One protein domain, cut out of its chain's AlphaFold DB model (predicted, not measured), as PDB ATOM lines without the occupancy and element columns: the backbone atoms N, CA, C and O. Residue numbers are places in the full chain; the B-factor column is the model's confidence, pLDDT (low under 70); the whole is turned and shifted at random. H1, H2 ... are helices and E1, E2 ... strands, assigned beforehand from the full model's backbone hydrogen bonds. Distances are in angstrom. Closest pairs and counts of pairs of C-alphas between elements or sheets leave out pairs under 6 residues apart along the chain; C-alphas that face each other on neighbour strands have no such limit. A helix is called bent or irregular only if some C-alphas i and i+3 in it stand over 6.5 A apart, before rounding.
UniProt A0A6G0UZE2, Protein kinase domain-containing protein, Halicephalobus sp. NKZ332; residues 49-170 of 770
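AT A GLANCE: This is residues 49 to 170 of the 770 residues of the protein "Protein kinase domain-containing protein" of Halicephalobus sp. NKZ332 (UniProt A0A6G0UZE2). The chain is wound in stacked turns, a short solenoid: each turn adds one short strand to a parallel sheet, E1 to E5, that makes one wall, while H1 and H2 touch each other on the other side of the turns. At the E5 end of the stack the last turn is wider, with H3 reaching toward the sheet, H4 and H5 near this end, and residues 145 to 150 sticking out. The printed part has 122 residues with five named helices and five named strands, in the order E1, E2, H1, E3, H2, E4, H3, H4, E5, H5; the sheet's order is E1, E2, E3, E4, E5. The class is mixed, helices and strands, with under half of the residues in named elements. The whole is compact, with a radius of gyration of the C-alphas of 14.4 A and spans of 40 by 30 by 19 A.

IN THESE COORDINATES: E1, residues 51 to 55, begins at C-alpha 51 (-24.253, 13.716, 61.760) and is 13.7 A long. E2, residues 73 to 77, is 13.6 A long, and H1 is residues 82 to 88, 10.1 A. E3 is residues 96 to 98, H2 residues 109 to 112 and E4 residues 119 to 121. H3, residues 131 to 141, is 15.7 A long and irregular: C-alphas 132 and 135 are 7.0 A apart. H4 is residues 151 to 154, E5 residues 160 to 162, and H5, residues 165 to 169, ends at C-alpha 169 (-44.019, 15.456, 35.577).

HOW THE PARTS SIT: E1 and E2 are parallel at 7 degrees, with N 54 and O 75 2.8 A apart, within hydrogen-bond range. E2 and E3 are parallel at 3 degrees, with N 98 and O 74 2.8 A apart, E3 and E4 are parallel at 8 degrees, with N 97 and O 119 2.9 A apart, and E4 and E5 are parallel at 5 degrees, with N 162 and O 120 2.8 A apart, each of these N and O pairs within hydrogen-bond range. E2, H1, E3, then E3, H2, E4, then E4, H3, H4, E5 are strand-helix-strand units, parallel neighbour strands joined through helices, each with a right-handed crossover. H1 and H2 touch, the closest C-alphas being those of Gly 87 and Leu 111, 5.1 A; neither is on the sheet. H3 only grazes the sheet, with its residues 136 to 140. H3 and H5 are close but not clearly touching, with the C-alphas of Trp 137 and Phe 168 closest at 7.1 A. H3 and H4 are also close but not clearly touching, Tyr 139 and Tyr 152 having the closest C-alphas, 7.8 A. Every O i to N i+4 pair is within hydrogen-bond range in H1, 5 of 7 in H3 and 0 of 1 in H5, where 2 of 2 O i to N i+3 pairs are; H2 and H4 are too short for an i+4 pair.

THE WHOLE: The two C-alphas farthest apart are those of Ser 57 and Val 147, 45.5 A. The printed part has no cut, and the long link is E1 to E2, 17 residues. The mean pLDDT of the printed part is 76.3; the model is under 70 at residues 49 to 70, 87 to 93, 113 and 143 to 153.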
ATOM      1  N   VAL A  49     -19.867   9.717  66.160       60.59
ATOM      2  CA  VAL A  49     -20.169  10.764  65.163       60.59
ATOM      3  C   VAL A  49     -21.599  10.531  64.715       60.59
ATOM      4  O   VAL A  49     -21.875   9.489  64.142       60.59
ATOM      5  N   ARG A  50     -22.523  11.460  64.991       62.81
ATOM      6  CA  ARG A  50     -23.955  11.252  64.697       62.81
ATOM      7  C   ARG A  50     -24.392  11.824  63.358       62.81
ATOM      8  O   ARG A  50     -25.229  11.201  62.705       62.81
ATOM      9  N   VAL A  51     -23.851  12.977  62.962       61.09
ATOM     10  CA  VAL A  51     -24.253  13.716  61.760       61.09
ATOM     11  C   VAL A  51     -23.015  14.207  61.021       61.09
ATOM     12  O   VAL A  51     -22.171  14.888  61.596       61.09
ATOM     13  N   LEU A  52     -22.928  13.892  59.736       66.62
ATOM     14  CA  LEU A  52     -21.832  14.295  58.864       66.62
ATOM     15  C   LEU A  52     -22.400  15.055  57.666       66.62
ATOM     16  O   LEU A  52     -23.198  14.484  56.931       66.62
ATOM     17  N   GLU A  53     -21.993  16.309  57.458       67.12
ATOM     18  CA  GLU A  53     -22.291  17.073  56.243       67.12
ATOM     19  C   GLU A  53     -21.002  17.375  55.466       67.12
ATOM     20  O   GLU A  53     -20.006  17.856  56.011       67.12
ATOM     21  N   THR A  54     -20.998  17.071  54.173       68.81
ATOM     22  CA  THR A  54     -19.857  17.275  53.277       68.81
ATOM     23  C   THR A  54     -20.304  17.975  52.000       68.81
ATOM     24  O   THR A  54     -21.349  17.646  51.440       68.81
ATOM     25  N   GLU A  55     -19.511  18.938  51.543       69.25
ATOM     26  CA  GLU A  55     -19.708  19.654  50.285       69.25
ATOM     27  C   GLU A  55     -18.398  19.630  49.491       69.25
ATOM     28  O   GLU A  55     -17.354  20.002  50.030       69.25
ATOM     29  N   CYS A  56     -18.436  19.169  48.239       68.31
ATOM     30  CA  CYS A  56     -17.257  19.147  47.371       68.31
ATOM     31  C   CYS A  56     -17.043  20.505  46.693       68.31
ATOM     32  O   CYS A  56     -17.996  21.176  46.287       68.31
ATOM     33  N   SER A  57     -15.779  20.912  46.526       57.66
ATOM     34  CA  SER A  57     -15.418  22.144  45.816       57.66
ATOM     35  C   SER A  57     -15.380  21.928  44.299       57.66
ATOM     36  O   SER A  57     -14.341  22.043  43.655       57.66
ATOM     37  N   GLY A  58     -16.536  21.634  43.701       59.06
ATOM     38  CA  GLY A  58     -16.674  21.431  42.254       59.06
ATOM     39  C   GLY A  58     -16.653  19.956  41.850       59.06
ATOM     40  O   GLY A  58     -17.288  19.135  42.498       59.06
ATOM     41  N   SER A  59     -15.956  19.610  40.763       52.47
ATOM     42  CA  SER A  59     -15.908  18.248  40.196       52.47
ATOM     43  C   SER A  59     -14.953  17.312  40.956       52.47
ATOM     44  O   SER A  59     -14.147  16.609  40.345       52.47
ATOM     45  N   GLU A  60     -14.945  17.375  42.286       57.50
ATOM     46  CA  GLU A  60     -14.126  16.483  43.108       57.50
ATOM     47  C   GLU A  60     -14.864  15.153  43.306       57.50
ATOM     48  O   GLU A  60     -16.035  15.122  43.694       57.50
ATOM     49  N   GLU A  61     -14.175  14.046  43.021       58.53
ATOM     50  CA  GLU A  61     -14.673  12.701  43.309       58.53
ATOM     51  C   GLU A  61     -14.592  12.426  44.817       58.53
ATOM     52  O   GLU A  61     -13.609  12.783  45.477       58.53
ATOM     53  N   LEU A  62     -15.604  11.749  45.369       62.94
ATOM     54  CA  LEU A  62     -15.517  11.227  46.731       62.94
ATOM     55  C   LEU A  62     -14.416  10.155  46.802       62.94
ATOM     56  O   LEU A  62     -14.578   9.060  46.269       62.94
ATOM     57  N   GLY A  63     -13.298  10.472  47.459       57.06
ATOM     58  CA  GLY A  63     -12.231   9.509  47.746       57.06
ATOM     59  C   GLY A  63     -12.614   8.474  48.816       57.06
ATOM     60  O   GLY A  63     -13.766   8.404  49.248       57.06
ATOM     61  N   ASP A  64     -11.625   7.697  49.282       54.34
ATOM     62  CA  ASP A  64     -11.779   6.720  50.373       54.34
ATOM     63  C   ASP A  64     -12.246   7.411  51.662       54.34
ATOM     64  O   ASP A  64     -11.459   7.942  52.450       54.34
ATOM     65  N   PHE A  65     -13.559   7.428  51.866       56.53
ATOM     66  CA  PHE A  65     -14.166   8.071  53.017       56.53
ATOM     67  C   PHE A  65     -14.013   7.166  54.248       56.53
ATOM     68  O   PHE A  65     -14.356   5.980  54.182       56.53
ATOM     69  N   PRO A  66     -13.522   7.682  55.386       53.91
ATOM     70  CA  PRO A  66     -13.351   6.878  56.589       53.91
ATOM     71  C   PRO A  66     -14.676   6.253  57.057       53.91
ATOM     72  O   PRO A  66     -15.737   6.879  57.047       53.91
ATOM     73  N   TYR A  67     -14.600   4.985  57.465       57.47
ATOM     74  CA  TYR A  67     -15.735   4.222  57.976       57.47
ATOM     75  C   TYR A  67     -16.087   4.658  59.403       57.47
ATOM     76  O   TYR A  67     -15.231   4.638  60.289       57.47
ATOM     77  N   PHE A  68     -17.362   4.969  59.654       63.03
ATOM     78  CA  PHE A  68     -17.853   5.367  60.976       63.03
ATOM     79  C   PHE A  68     -18.940   4.414  61.470       63.03
ATOM     80  O   PHE A  68     -20.072   4.451  60.997       63.03
ATOM     81  N   GLY A  69     -18.619   3.577  62.461       59.50
ATOM     82  CA  GLY A  69     -19.546   2.559  62.971       59.50
ATOM     83  C   GLY A  69     -20.838   3.108  63.595       59.50
ATOM     84  O   GLY A  69     -21.867   2.441  63.531       59.50
ATOM     85  N   ASN A  70     -20.814   4.330  64.141       63.22
ATOM     86  CA  ASN A  70     -21.936   4.939  64.876       63.22
ATOM     87  C   ASN A  70     -22.631   6.090  64.121       63.22
ATOM     88  O   ASN A  70     -23.395   6.843  64.723       63.22
ATOM     89  N   LEU A  71     -22.376   6.244  62.815       70.38
ATOM     90  CA  LEU A  71     -22.974   7.321  62.024       70.38
ATOM     91  C   LEU A  71     -24.472   7.101  61.817       70.38
ATOM     92  O   LEU A  71     -24.870   6.090  61.250       70.38
ATOM     93  N   SER A  72     -25.282   8.074  62.246       74.56
ATOM     94  CA  SER A  72     -26.746   8.031  62.124       74.56
ATOM     95  C   SER A  72     -27.295   8.857  60.956       74.56
ATOM     96  O   SER A  72     -28.361   8.539  60.430       74.56
ATOM     97  N   SER A  73     -26.569   9.889  60.510       79.81
ATOM     98  CA  SER A  73     -26.978  10.790  59.430       79.81
ATOM     99  C   SER A  73     -25.792  11.218  58.570       79.81
ATOM    100  O   SER A  73     -24.801  11.722  59.096       79.81
ATOM    101  N   LEU A  74     -25.927  11.101  57.252       80.94
ATOM    102  CA  LEU A  74     -24.931  11.518  56.267       80.94
ATOM    103  C   LEU A  74     -25.566  12.465  55.247       80.94
ATOM    104  O   LEU A  74     -26.579  12.124  54.645       80.94
ATOM    105  N   SER A  75     -24.953  13.625  55.023       82.88
ATOM    106  CA  SER A  75     -25.304  14.562  53.964       82.88
ATOM    107  C   SER A  75     -24.100  14.844  53.071       82.88
ATOM    108  O   SER A  75     -23.068  15.277  53.567       82.88
ATOM    109  N   ILE A  76     -24.243  14.682  51.757       81.06
ATOM    110  CA  ILE A  76     -23.217  15.029  50.761       81.06
ATOM    111  C   ILE A  76     -23.841  15.958  49.718       81.06
ATOM    112  O   ILE A  76     -24.964  15.710  49.283       81.06
ATOM    113  N   LYS A  77     -23.161  17.040  49.335       81.94
ATOM    114  CA  LYS A  77     -23.658  18.044  48.381       81.94
ATOM    115  C   LYS A  77     -22.584  18.426  47.369       81.94
ATOM    116  O   LYS A  77     -21.406  18.453  47.710       81.94
ATOM    117  N   ASN A  78     -23.005  18.797  46.160       78.38
ATOM    118  CA  ASN A  78     -22.135  19.305  45.095       78.38
ATOM    119  C   ASN A  78     -20.958  18.375  44.723       78.38
ATOM    120  O   ASN A  78     -19.942  18.859  44.245       78.38
ATOM    121  N   CYS A  79     -21.094  17.062  44.927       79.06
ATOM    122  CA  CYS A  79     -20.081  16.048  44.625       79.06
ATOM    123  C   CYS A  79     -20.467  15.189  43.409       79.06
ATOM    124  O   CYS A  79     -21.652  14.961  43.154       79.06
ATOM    125  N   GLU A  80     -19.471  14.653  42.699       78.19
ATOM    126  CA  GLU A  80     -19.669  13.673  41.620       78.19
ATOM    127  C   GLU A  80     -19.552  12.222  42.139       78.19
ATOM    128  O   GLU A  80     -19.030  11.972  43.225       78.19
ATOM    129  N   ASN A  81     -20.079  11.249  41.382       75.94
ATOM    130  CA  ASN A  81     -20.020   9.800  41.672       75.94
ATOM    131  C   ASN A  81     -20.585   9.354  43.041       75.94
ATOM    132  O   ASN A  81     -20.257   8.285  43.558       75.94
ATOM    133  N   VAL A  82     -21.513  10.127  43.615       78.12
ATOM    134  CA  VAL A  82     -22.143   9.818  44.913       78.12
ATOM    135  C   VAL A  82     -22.894   8.479  44.898       78.12
ATOM    136  O   VAL A  82     -22.953   7.791  45.913       78.12
ATOM    137  N   THR A  83     -23.437   8.057  43.755       76.69
ATOM    138  CA  THR A  83     -24.117   6.757  43.626       76.69
ATOM    139  C   THR A  83     -23.182   5.572  43.845       76.69
ATOM    140  O   THR A  83     -23.566   4.614  44.514       76.69
ATOM    141  N   ASP A  84     -21.949   5.652  43.344       75.19
ATOM    142  CA  ASP A  84     -20.950   4.588  43.487       75.19
ATOM    143  C   ASP A  84     -20.435   4.524  44.926       75.19
ATOM    144  O   ASP A  84     -20.235   3.443  45.484       75.19
ATOM    145  N   PHE A  85     -20.317   5.692  45.562       73.56
ATOM    146  CA  PHE A  85     -20.013   5.797  46.981       73.56
ATOM    147  C   PHE A  85     -21.048   5.053  47.839       73.56
ATOM    148  O   PHE A  85     -20.664   4.222  48.655       73.56
ATOM    149  N   ILE A  86     -22.354   5.265  47.621       70.88
ATOM    150  CA  ILE A  86     -23.428   4.573  48.367       70.88
ATOM    151  C   ILE A  86     -23.337   3.053  48.200       70.88
ATOM    152  O   ILE A  86     -23.489   2.319  49.177       70.88
ATOM    153  N   GLY A  87     -23.079   2.585  46.974       65.81
ATOM    154  CA  GLY A  87     -22.957   1.158  46.679       65.81
ATOM    155  C   GLY A  87     -21.848   0.472  47.482       65.81
ATOM    156  O   GLY A  87     -21.992  -0.691  47.850       65.81
ATOM    157  N   ASN A  88     -20.782   1.208  47.807       65.25
ATOM    158  CA  ASN A  88     -19.629   0.707  48.558       65.25
ATOM    159  C   ASN A  88     -19.665   1.065  50.055       65.25
ATOM    160  O   ASN A  88     -18.896   0.510  50.843       65.25
ATOM    161  N   TYR A  89     -20.540   1.983  50.468       66.56
ATOM    162  CA  TYR A  89     -20.652   2.430  51.852       66.56
ATOM    163  C   TYR A  89     -21.554   1.486  52.653       66.56
ATOM    164  O   TYR A  89     -22.650   1.139  52.224       66.56
ATOM    165  N   SER A  90     -21.114   1.073  53.842       62.91
ATOM    166  CA  SER A  90     -21.849   0.110  54.673       62.91
ATOM    167  C   SER A  90     -21.830   0.527  56.139       62.91
ATOM    168  O   SER A  90     -21.019   0.028  56.900       62.91
ATOM    169  N   VAL A  91     -22.732   1.399  56.587       66.38
ATOM    170  CA  VAL A  91     -22.830   1.743  58.017       66.38
ATOM    171  C   VAL A  91     -24.104   1.163  58.620       66.38
ATOM    172  O   VAL A  91     -25.205   1.525  58.217       66.38
ATOM    173  N   ARG A  92     -23.950   0.297  59.631       64.69
ATOM    174  CA  ARG A  92     -25.066  -0.408  60.293       64.69
ATOM    175  C   ARG A  92     -26.073   0.538  60.962       64.69
ATOM    176  O   ARG A  92     -27.265   0.260  60.976       64.69
ATOM    177  N   ASN A  93     -25.598   1.669  61.484       68.38
ATOM    178  CA  ASN A  93     -26.403   2.604  62.274       68.38
ATOM    179  C   ASN A  93     -26.980   3.784  61.473       68.38
ATOM    180  O   ASN A  93     -27.640   4.649  62.050       68.38
ATOM    181  N   LEU A  94     -26.757   3.827  60.157       75.00
ATOM    182  CA  LEU A  94     -27.167   4.951  59.320       75.00
ATOM    183  C   LEU A  94     -28.686   4.954  59.125       75.00
ATOM    184  O   LEU A  94     -29.260   3.978  58.649       75.00
ATOM    185  N   LYS A  95     -29.340   6.064  59.484       82.38
ATOM    186  CA  LYS A  95     -30.794   6.257  59.362       82.38
ATOM    187  C   LYS A  95     -31.164   7.333  58.348       82.38
ATOM    188  O   LYS A  95     -32.142   7.167  57.624       82.38
ATOM    189  N   PHE A  96     -30.374   8.396  58.241       83.94
ATOM    190  CA  PHE A  96     -30.657   9.520  57.347       83.94
ATOM    191  C   PHE A  96     -29.571   9.658  56.284       83.94
ATOM    192  O   PHE A  96     -28.384   9.715  56.608       83.94
ATOM    193  N   LEU A  97     -29.980   9.731  55.021       86.56
ATOM    194  CA  LEU A  97     -29.078   9.852  53.884       86.56
ATOM    195  C   LEU A  97     -29.525  10.999  52.974       86.56
ATOM    196  O   LEU A  97     -30.587  10.937  52.365       86.56
ATOM    197  N   ASN A  98     -28.726  12.057  52.880       88.12
ATOM    198  CA  ASN A  98     -29.086  13.288  52.185       88.12
ATOM    199  C   ASN A  98     -28.068  13.594  51.081       88.12
ATOM    200  O   ASN A  98     -26.908  13.884  51.344       88.12
ATOM    201  N   PHE A  99     -28.505  13.597  49.832       87.12
ATOM    202  CA  PHE A  99     -27.700  13.908  48.656       87.12
ATOM    203  C   PHE A  99     -28.261  15.046  47.808       87.12
ATOM    204  O   PHE A  99     -28.422  14.869  46.595       87.12
ATOM    205  N   PRO A 100     -28.549  16.229  48.371       85.25
ATOM    206  CA  PRO A 100     -29.073  17.301  47.555       85.25
ATOM    207  C   PRO A 100     -27.993  17.893  46.638       85.25
ATOM    208  O   PRO A 100     -26.847  18.071  47.046       85.25
ATOM    209  N   SER A 101     -28.384  18.244  45.412       86.31
ATOM    210  CA  SER A 101     -27.535  18.975  44.454       86.31
ATOM    211  C   SER A 101     -26.244  18.253  44.010       86.31
ATOM    212  O   SER A 101     -25.221  18.895  43.818       86.31
ATOM    213  N   ASN A 102     -26.263  16.932  43.808       84.94
ATOM    214  CA  ASN A 102     -25.101  16.141  43.349       84.94
ATOM    215  C   ASN A 102     -25.183  15.734  41.863       84.94
ATOM    216  O   ASN A 102     -24.594  14.742  41.448       84.94
ATOM    217  N   ASN A 103     -25.967  16.456  41.054       86.88
ATOM    218  CA  ASN A 103     -26.150  16.172  39.624       86.88
ATOM    219  C   ASN A 103     -26.618  14.725  39.313       86.88
ATOM    220  O   ASN A 103     -26.317  14.164  38.259       86.88
ATOM    221  N   ILE A 104     -27.379  14.107  40.223       89.31
ATOM    222  CA  ILE A 104     -27.850  12.724  40.071       89.31
ATOM    223  C   ILE A 104     -28.990  12.665  39.047       89.31
ATOM    224  O   ILE A 104     -30.026  13.308  39.210       89.31
ATOM    225  N   SER A 105     -28.820  11.861  37.997       90.88
ATOM    226  CA  SER A 105     -29.850  11.669  36.965       90.88
ATOM    227  C   SER A 105     -30.637  10.369  37.126       90.88
ATOM    228  O   SER A 105     -31.838  10.349  36.859       90.88
ATOM    229  N   ILE A 106     -29.987   9.297  37.585       89.69
ATOM    230  CA  ILE A 106     -30.569   7.960  37.756       89.69
ATOM    231  C   ILE A 106     -30.261   7.464  39.162       89.69
ATOM    232  O   ILE A 106     -29.131   7.584  39.629       89.69
ATOM    233  N   VAL A 107     -31.261   6.878  39.816       89.31
ATOM    234  CA  VAL A 107     -31.143   6.321  41.164       89.31
ATOM    235  C   VAL A 107     -31.572   4.855  41.119       89.31
ATOM    236  O   VAL A 107     -32.764   4.566  41.219       89.31
ATOM    237  N   PRO A 108     -30.640   3.905  40.938       86.38
ATOM    238  CA  PRO A 108     -30.948   2.483  41.037       86.38
ATOM    239  C   PRO A 108     -31.380   2.128  42.463       86.38
ATOM    240  O   PRO A 108     -30.737   2.528  43.434       86.38
ATOM    241  N   TRP A 109     -32.447   1.344  42.610       85.31
ATOM    242  CA  TRP A 109     -32.942   0.930  43.928       85.31
ATOM    243  C   TRP A 109     -31.955   0.003  44.660       85.31
ATOM    244  O   TRP A 109     -31.941  -0.058  45.888       85.31
ATOM    245  N   GLN A 110     -31.092  -0.687  43.906       83.06
ATOM    246  CA  GLN A 110     -30.067  -1.600  44.411       83.06
ATOM    247  C   GLN A 110     -29.078  -0.927  45.362       83.06
ATOM    248  O   GLN A 110     -28.531  -1.604  46.226       83.06
ATOM    249  N   LEU A 111     -28.884   0.389  45.231       79.31
ATOM    250  CA  LEU A 111     -27.982   1.164  46.082       79.31
ATOM    251  C   LEU A 111     -28.369   1.121  47.563       79.31
ATOM    252  O   LEU A 111     -27.527   1.361  48.418       79.31
ATOM    253  N   PHE A 112     -29.635   0.847  47.875       78.81
ATOM    254  CA  PHE A 112     -30.144   0.929  49.244       78.81
ATOM    255  C   PHE A 112     -30.416  -0.435  49.865       78.81
ATOM    256  O   PHE A 112     -30.660  -0.521  51.058       78.81
ATOM    257  N   GLY A 113     -30.362  -1.516  49.085       68.88
ATOM    258  CA  GLY A 113     -30.825  -2.830  49.531       68.88
ATOM    259  C   GLY A 113     -30.004  -3.482  50.651       68.88
ATOM    260  O   GLY A 113     -30.434  -4.514  51.179       68.88
ATOM    261  N   HIS A 114     -28.837  -2.912  50.969       71.50
ATOM    262  CA  HIS A 114     -27.948  -3.256  52.083       71.50
ATOM    263  C   HIS A 114     -27.923  -2.193  53.196       71.50
ATOM    264  O   HIS A 114     -27.217  -2.374  54.185       71.50
ATOM    265  N   LEU A 115     -28.662  -1.089  53.041       73.19
ATOM    266  CA  LEU A 115     -28.681   0.042  53.965       73.19
ATOM    267  C   LEU A 115     -29.998   0.084  54.747       73.19
ATOM    268  O   LEU A 115     -31.074   0.188  54.170       73.19
ATOM    269  N   SER A 116     -29.919   0.113  56.076       73.12
ATOM    270  CA  SER A 116     -31.091   0.204  56.962       73.12
ATOM    271  C   SER A 116     -31.539   1.657  57.216       73.12
ATOM    272  O   SER A 116     -31.805   2.040  58.364       73.12
ATOM    273  N   ILE A 117     -31.599   2.467  56.149       81.31
ATOM    274  CA  ILE A 117     -31.942   3.900  56.201       81.31
ATOM    275  C   ILE A 117     -33.458   4.136  56.222       81.31
ATOM    276  O   ILE A 117     -34.226   3.474  55.532       81.31
ATOM    277  N   THR A 118     -33.906   5.122  56.997       82.06
ATOM    278  CA  THR A 118     -35.319   5.521  57.097       82.06
ATOM    279  C   THR A 118     -35.680   6.629  56.119       82.06
ATOM    280  O   THR A 118     -36.791   6.634  55.586       82.06
ATOM    281  N   THR A 119     -34.752   7.551  55.858       85.50
ATOM    282  CA  THR A 119     -35.008   8.740  55.036       85.50
ATOM    283  C   THR A 119     -33.902   8.944  54.009       85.50
ATOM    284  O   THR A 119     -32.722   8.925  54.357       85.50
ATOM    285  N   LEU A 120     -34.305   9.197  52.764       89.56
ATOM    286  CA  LEU A 120     -33.444   9.585  51.653       89.56
ATOM    287  C   LEU A 120     -33.869  10.954  51.112       89.56
ATOM    288  O   LEU A 120     -35.007  11.122  50.677       89.56
ATOM    289  N   ASP A 121     -32.967  11.928  51.080       90.00
ATOM    290  CA  ASP A 121     -33.208  13.216  50.423       90.00
ATOM    291  C   ASP A 121     -32.336  13.353  49.179       90.00
ATOM    292  O   ASP A 121     -31.125  13.467  49.281       90.00
ATOM    293  N   ILE A 122     -32.935  13.354  47.993       91.44
ATOM    294  CA  ILE A 122     -32.245  13.561  46.710       91.44
ATOM    295  C   ILE A 122     -32.801  14.796  45.990       91.44
ATOM    296  O   ILE A 122     -32.779  14.884  44.760       91.44
ATOM    297  N   SER A 123     -33.301  15.771  46.748       90.00
ATOM    298  CA  SER A 123     -33.822  17.032  46.215       90.00
ATOM    299  C   SER A 123     -32.760  17.801  45.419       90.00
ATOM    300  O   SER A 123     -31.561  17.648  45.634       90.00
ATOM    301  N   ASN A 124     -33.185  18.660  44.492       89.25
ATOM    302  CA  ASN A 124     -32.289  19.467  43.645       89.25
ATOM    303  C   ASN A 124     -31.339  18.662  42.734       89.25
ATOM    304  O   ASN A 124     -30.337  19.197  42.265       89.25
ATOM    305  N   ASN A 125     -31.648  17.397  42.447       90.62
ATOM    306  CA  ASN A 125     -30.947  16.609  41.435       90.62
ATOM    307  C   ASN A 125     -31.742  16.556  40.114       90.62
ATOM    308  O   ASN A 125     -32.977  16.508  40.149       90.62
ATOM    309  N   PRO A 126     -31.076  16.554  38.944       91.12
ATOM    310  CA  PRO A 126     -31.720  16.505  37.632       91.12
ATOM    311  C   PRO A 126     -32.162  15.080  37.253       91.12
ATOM    312  O   PRO A 126     -31.690  14.505  36.270       91.12
ATOM    313  N   LEU A 127     -33.093  14.511  38.024       93.56
ATOM    314  CA  LEU A 127     -33.641  13.173  37.779       93.56
ATOM    315  C   LEU A 127     -34.318  13.095  36.404       93.56
ATOM    316  O   LEU A 127     -35.189  13.905  36.079       93.56
ATOM    317  N   ASN A 128     -33.938  12.102  35.597       90.81
ATOM    318  CA  ASN A 128     -34.482  11.907  34.256       90.81
ATOM    319  C   ASN A 128     -35.682  10.939  34.248       90.81
ATOM    320  O   ASN A 128     -35.868  10.119  35.152       90.81
ATOM    321  N   CYS A 129     -36.489  11.000  33.187       91.50
ATOM    322  CA  CYS A 129     -37.604  10.075  32.959       91.50
ATOM    323  C   CYS A 129     -37.131   8.759  32.302       91.50
ATOM    324  O   CYS A 129     -37.699   8.311  31.309       91.50
ATOM    325  N   ASP A 130     -36.054   8.167  32.823       90.50
ATOM    326  CA  ASP A 130     -35.498   6.876  32.390       90.50
ATOM    327  C   ASP A 130     -36.188   5.718  33.124       90.50
ATOM    328  O   ASP A 130     -36.452   5.822  34.320       90.50
ATOM    329  N   CYS A 131     -36.454   4.590  32.456       86.75
ATOM    330  CA  CYS A 131     -37.141   3.447  33.072       86.75
ATOM    331  C   CYS A 131     -36.486   2.938  34.369       86.75
ATOM    332  O   CYS A 131     -37.183   2.392  35.219       86.75
ATOM    333  N   ARG A 132     -35.187   3.183  34.585       86.50
ATOM    334  CA  ARG A 132     -34.491   2.875  35.849       86.50
ATOM    335  C   ARG A 132     -34.937   3.729  37.039       86.50
ATOM    336  O   ARG A 132     -34.697   3.346  38.174       86.50
ATOM    337  N   ASN A 133     -35.608   4.855  36.799       91.06
ATOM    338  CA  ASN A 133     -36.237   5.700  37.817       91.06
ATOM    339  C   ASN A 133     -37.747   5.430  37.967       91.06
ATOM    340  O   ASN A 133     -38.399   6.050  38.810       91.06
ATOM    341  N   LEU A 134     -38.323   4.509  37.181       89.06
ATOM    342  CA  LEU A 134     -39.750   4.181  37.257       89.06
ATOM    343  C   LEU A 134     -40.141   3.702  38.660       89.06
ATOM    344  O   LEU A 134     -41.170   4.123  39.182       89.06
ATOM    345  N   TRP A 135     -39.304   2.879  39.301       88.56
ATOM    346  CA  TRP A 135     -39.578   2.392  40.656       88.56
ATOM    347  C   TRP A 135     -39.759   3.542  41.654       88.56
ATOM    348  O   TRP A 135     -40.657   3.484  42.489       88.56
ATOM    349  N   LEU A 136     -38.937   4.594  41.545       90.38
ATOM    350  CA  LEU A 136     -38.944   5.749  42.441       90.38
ATOM    351  C   LEU A 136     -40.218   6.570  42.232       90.38
ATOM    352  O   LEU A 136     -40.863   7.005  43.183       90.38
ATOM    353  N   TRP A 137     -40.622   6.739  40.976       90.19
ATOM    354  CA  TRP A 137     -41.866   7.411  40.618       90.19
ATOM    355  C   TRP A 137     -43.109   6.649  41.099       90.19
ATOM    356  O   TRP A 137     -44.042   7.267  41.616       90.19
ATOM    357  N   GLU A 138     -43.123   5.317  40.965       86.81
ATOM    358  CA  GLU A 138     -44.208   4.461  41.468       86.81
ATOM    359  C   GLU A 138     -44.259   4.499  43.004       86.81
ATOM    360  O   GLU A 138     -45.337   4.651  43.581       86.81
ATOM    361  N   TYR A 139     -43.091   4.465  43.655       86.25
ATOM    362  CA  TYR A 139     -42.951   4.557  45.107       86.25
ATOM    363  C   TYR A 139     -43.560   5.847  45.673       86.25
ATOM    364  O   TYR A 139     -44.392   5.805  46.579       86.25
ATOM    365  N   LEU A 140     -43.200   7.003  45.105       87.94
ATOM    366  CA  LEU A 140     -43.620   8.320  45.598       87.94
ATOM    367  C   LEU A 140     -45.113   8.622  45.396       87.94
ATOM    368  O   LEU A 140     -45.654   9.513  46.051       87.94
ATOM    369  N   ARG A 141     -45.783   7.922  44.474       84.69
ATOM    370  CA  ARG A 141     -47.207   8.128  44.145       84.69
ATOM    371  C   ARG A 141     -48.153   7.169  44.842       84.69
ATOM    372  O   ARG A 141     -49.370   7.306  44.714       84.69
ATOM    373  N   ARG A 142     -47.612   6.187  45.551       74.62
ATOM    374  CA  ARG A 142     -48.406   5.169  46.218       74.62
ATOM    375  C   ARG A 142     -49.170   5.756  47.407       74.62
ATOM    376  O   ARG A 142     -48.630   6.526  48.197       74.62
ATOM    377  N   ASP A 143     -50.420   5.327  47.577       60.19
ATOM    378  CA  ASP A 143     -51.155   5.546  48.822       60.19
ATOM    379  C   ASP A 143     -50.585   4.608  49.899       60.19
ATOM    380  O   ASP A 143     -50.656   3.383  49.768       60.19
ATOM    381  N   LYS A 144     -50.003   5.168  50.968       62.12
ATOM    382  CA  LYS A 144     -49.363   4.421  52.072       62.12
ATOM    383  C   LYS A 144     -50.360   3.608  52.930       62.12
ATOM    384  O   LYS A 144     -50.013   3.154  54.014       62.12
ATOM    385  N   LYS A 145     -51.611   3.450  52.483       46.00
ATOM    386  CA  LYS A 145     -52.731   2.868  53.242       46.00
ATOM    387  C   LYS A 145     -53.049   1.400  52.942       46.00
ATOM    388  O   LYS A 145     -53.985   0.868  53.536       46.00
ATOM    389  N   THR A 146     -52.334   0.723  52.045       40.00
ATOM    390  CA  THR A 146     -52.634  -0.685  51.736       40.00
ATOM    391  C   THR A 146     -51.874  -1.648  52.646       40.00
ATOM    392  O   THR A 146     -50.676  -1.859  52.486       40.00
ATOM    393  N   VAL A 147     -52.605  -2.248  53.589       39.75
ATOM    394  CA  VAL A 147     -52.150  -3.366  54.428       39.75
ATOM    395  C   VAL A 147     -51.933  -4.599  53.542       39.75
ATOM    396  O   VAL A 147     -52.879  -5.135  52.965       39.75
ATOM    397  N   GLY A 148     -50.673  -5.006  53.418       56.31
ATOM    398  CA  GLY A 148     -50.139  -6.134  52.652       56.31
ATOM    399  C   GLY A 148     -48.605  -6.106  52.722       56.31
ATOM    400  O   GLY A 148     -48.051  -5.162  53.287       56.31
ATOM    401  N   TRP A 149     -47.917  -7.111  52.161       56.41
ATOM    402  CA  TRP A 149     -46.454  -7.080  52.009       56.41
ATOM    403  C   TRP A 149     -46.057  -5.811  51.266       56.41
ATOM    404  O   TRP A 149     -46.344  -5.697  50.076       56.41
ATOM    405  N   ASP A 150     -45.461  -4.838  51.957       63.06
ATOM    406  CA  ASP A 150     -44.996  -3.632  51.293       63.06
ATOM    407  C   ASP A 150     -43.798  -4.007  50.417       63.06
ATOM    408  O   ASP A 150     -42.743  -4.358  50.959       63.06
ATOM    409  N   PRO A 151     -43.926  -3.929  49.080       59.97
ATOM    410  CA  PRO A 151     -42.847  -4.288  48.194       59.97
ATOM    411  C   PRO A 151     -41.523  -3.603  48.464       59.97
ATOM    412  O   PRO A 151     -40.460  -4.189  48.279       59.97
ATOM    413  N   TYR A 152     -41.597  -2.389  48.980       67.44
ATOM    414  CA  TYR A 152     -40.441  -1.562  49.233       67.44
ATOM    415  C   TYR A 152     -39.859  -1.798  50.634       67.44
ATOM    416  O   TYR A 152     -38.675  -1.550  50.833       67.44
ATOM    417  N   PHE A 153     -40.625  -2.385  51.565       69.94
ATOM    418  CA  PHE A 153     -40.091  -2.932  52.818       69.94
ATOM    419  C   PHE A 153     -39.312  -4.227  52.564       69.94
ATOM    420  O   PHE A 153     -38.205  -4.390  53.065       69.94
ATOM    421  N   VAL A 154     -39.850  -5.118  51.721       72.31
ATOM    422  CA  VAL A 154     -39.223  -6.415  51.407       72.31
ATOM    423  C   VAL A 154     -37.830  -6.248  50.808       72.31
ATOM    424  O   VAL A 154     -36.922  -7.000  51.157       72.31
ATOM    425  N   VAL A 155     -37.629  -5.252  49.946       75.00
ATOM    426  CA  VAL A 155     -36.320  -4.972  49.334       75.00
ATOM    427  C   VAL A 155     -35.429  -4.031  50.158       75.00
ATOM    428  O   VAL A 155     -34.256  -3.880  49.821       75.00
ATOM    429  N   GLY A 156     -35.932  -3.482  51.271       74.62
ATOM    430  CA  GLY A 156     -35.176  -2.620  52.187       74.62
ATOM    431  C   GLY A 156     -35.004  -1.178  51.700       74.62
ATOM    432  O   GLY A 156     -33.918  -0.624  51.814       74.62
ATOM    433  N   LEU A 157     -36.037  -0.571  51.107       81.44
ATOM    434  CA  LEU A 157     -35.989   0.830  50.675       81.44
ATOM    435  C   LEU A 157     -36.342   1.817  51.801       81.44
ATOM    436  O   LEU A 157     -37.072   1.464  52.729       81.44
ATOM    437  N   PRO A 158     -35.893   3.085  51.691       82.25
ATOM    438  CA  PRO A 158     -36.189   4.116  52.683       82.25
ATOM    439  C   PRO A 158     -37.690   4.402  52.790       82.25
ATOM    440  O   PRO A 158     -38.366   4.551  51.772       82.25
ATOM    441  N   GLN A 159     -38.210   4.576  54.008       80.38
ATOM    442  CA  GLN A 159     -39.629   4.877  54.279       80.38
ATOM    443  C   GLN A 159     -40.074   6.259  53.767       80.38
ATOM    444  O   GLN A 159     -41.253   6.494  53.457       80.38
ATOM    445  N   GLU A 160     -39.136   7.199  53.702       86.31
ATOM    446  CA  GLU A 160     -39.349   8.542  53.183       86.31
ATOM    447  C   GLU A 160     -38.278   8.862  52.140       86.31
ATOM    448  O   GLU A 160     -37.087   8.791  52.431       86.31
ATOM    449  N   ILE A 161     -38.706   9.226  50.930       89.81
ATOM    450  CA  ILE A 161     -37.814   9.701  49.870       89.81
ATOM    451  C   ILE A 161     -38.277  11.094  49.443       89.81
ATOM    452  O   ILE A 161     -39.451  11.284  49.121       89.81
ATOM    453  N   LYS A 162     -37.365  12.068  49.438       91.00
ATOM    454  CA  LYS A 162     -37.622  13.442  48.988       91.00
ATOM    455  C   LYS A 162     -36.980  13.673  47.626       91.00
ATOM    456  O   LYS A 162     -35.803  13.380  47.434       91.00
ATOM    457  N   VAL A 163     -37.769  14.199  46.694       92.94
ATOM    458  CA  VAL A 163     -37.355  14.540  45.325       92.94
ATOM    459  C   VAL A 163     -37.879  15.926  44.948       92.94
ATOM    460  O   VAL A 163     -38.828  16.427  45.553       92.94
ATOM    461  N   ASP A 164     -37.300  16.523  43.907       90.44
ATOM    462  CA  ASP A 164     -37.811  17.764  43.314       90.44
ATOM    463  C   ASP A 164     -39.222  17.546  42.715       90.44
ATOM    464  O   ASP A 164     -39.435  16.552  42.005       90.44
ATOM    465  N   PRO A 165     -40.182  18.467  42.940       88.56
ATOM    466  CA  PRO A 165     -41.521  18.398  42.365       88.56
ATOM    467  C   PRO A 165     -41.573  18.150  40.848       88.56
ATOM    468  O   PRO A 165     -42.499  17.500  40.364       88.56
ATOM    469  N   ARG A 166     -40.575  18.613  40.086       89.50
ATOM    470  CA  ARG A 166     -40.512  18.418  38.625       89.50
ATOM    471  C   ARG A 166     -40.439  16.949  38.216       89.50
ATOM    472  O   ARG A 166     -40.931  16.588  37.152       89.50
ATOM    473  N   PHE A 167     -39.892  16.076  39.061       92.50
ATOM    474  CA  PHE A 167     -39.827  14.642  38.769       92.50
ATOM    475  C   PHE A 167     -41.224  14.001  38.660       92.50
ATOM    476  O   PHE A 167     -41.425  13.039  37.915       92.50
ATOM    477  N   PHE A 168     -42.236  14.575  39.321       90.44
ATOM    478  CA  PHE A 168     -43.620  14.119  39.187       90.44
ATOM    479  C   PHE A 168     -44.193  14.355  37.777       90.44
ATOM    480  O   PHE A 168     -45.174  13.708  37.404       90.44
ATOM    481  N   GLU A 169     -43.588  15.213  36.959       90.81
ATOM    482  CA  GLU A 169     -44.019  15.456  35.577       90.81
ATOM    483  C   GLU A 169     -43.542  14.365  34.598       90.81
ATOM    484  O   GLU A 169     -44.029  14.299  33.465       90.81
ATOM    485  N   CYS A 170     -42.647  13.464  35.028       91.19
ATOM    486  CA  CYS A 170     -42.146  12.375  34.192       91.19
ATOM    487  C   CYS A 170     -43.235  11.395  33.738       91.19
ATOM    488  O   CYS A 170     -44.146  11.038  34.494       91.19
TER     489      CYS A 170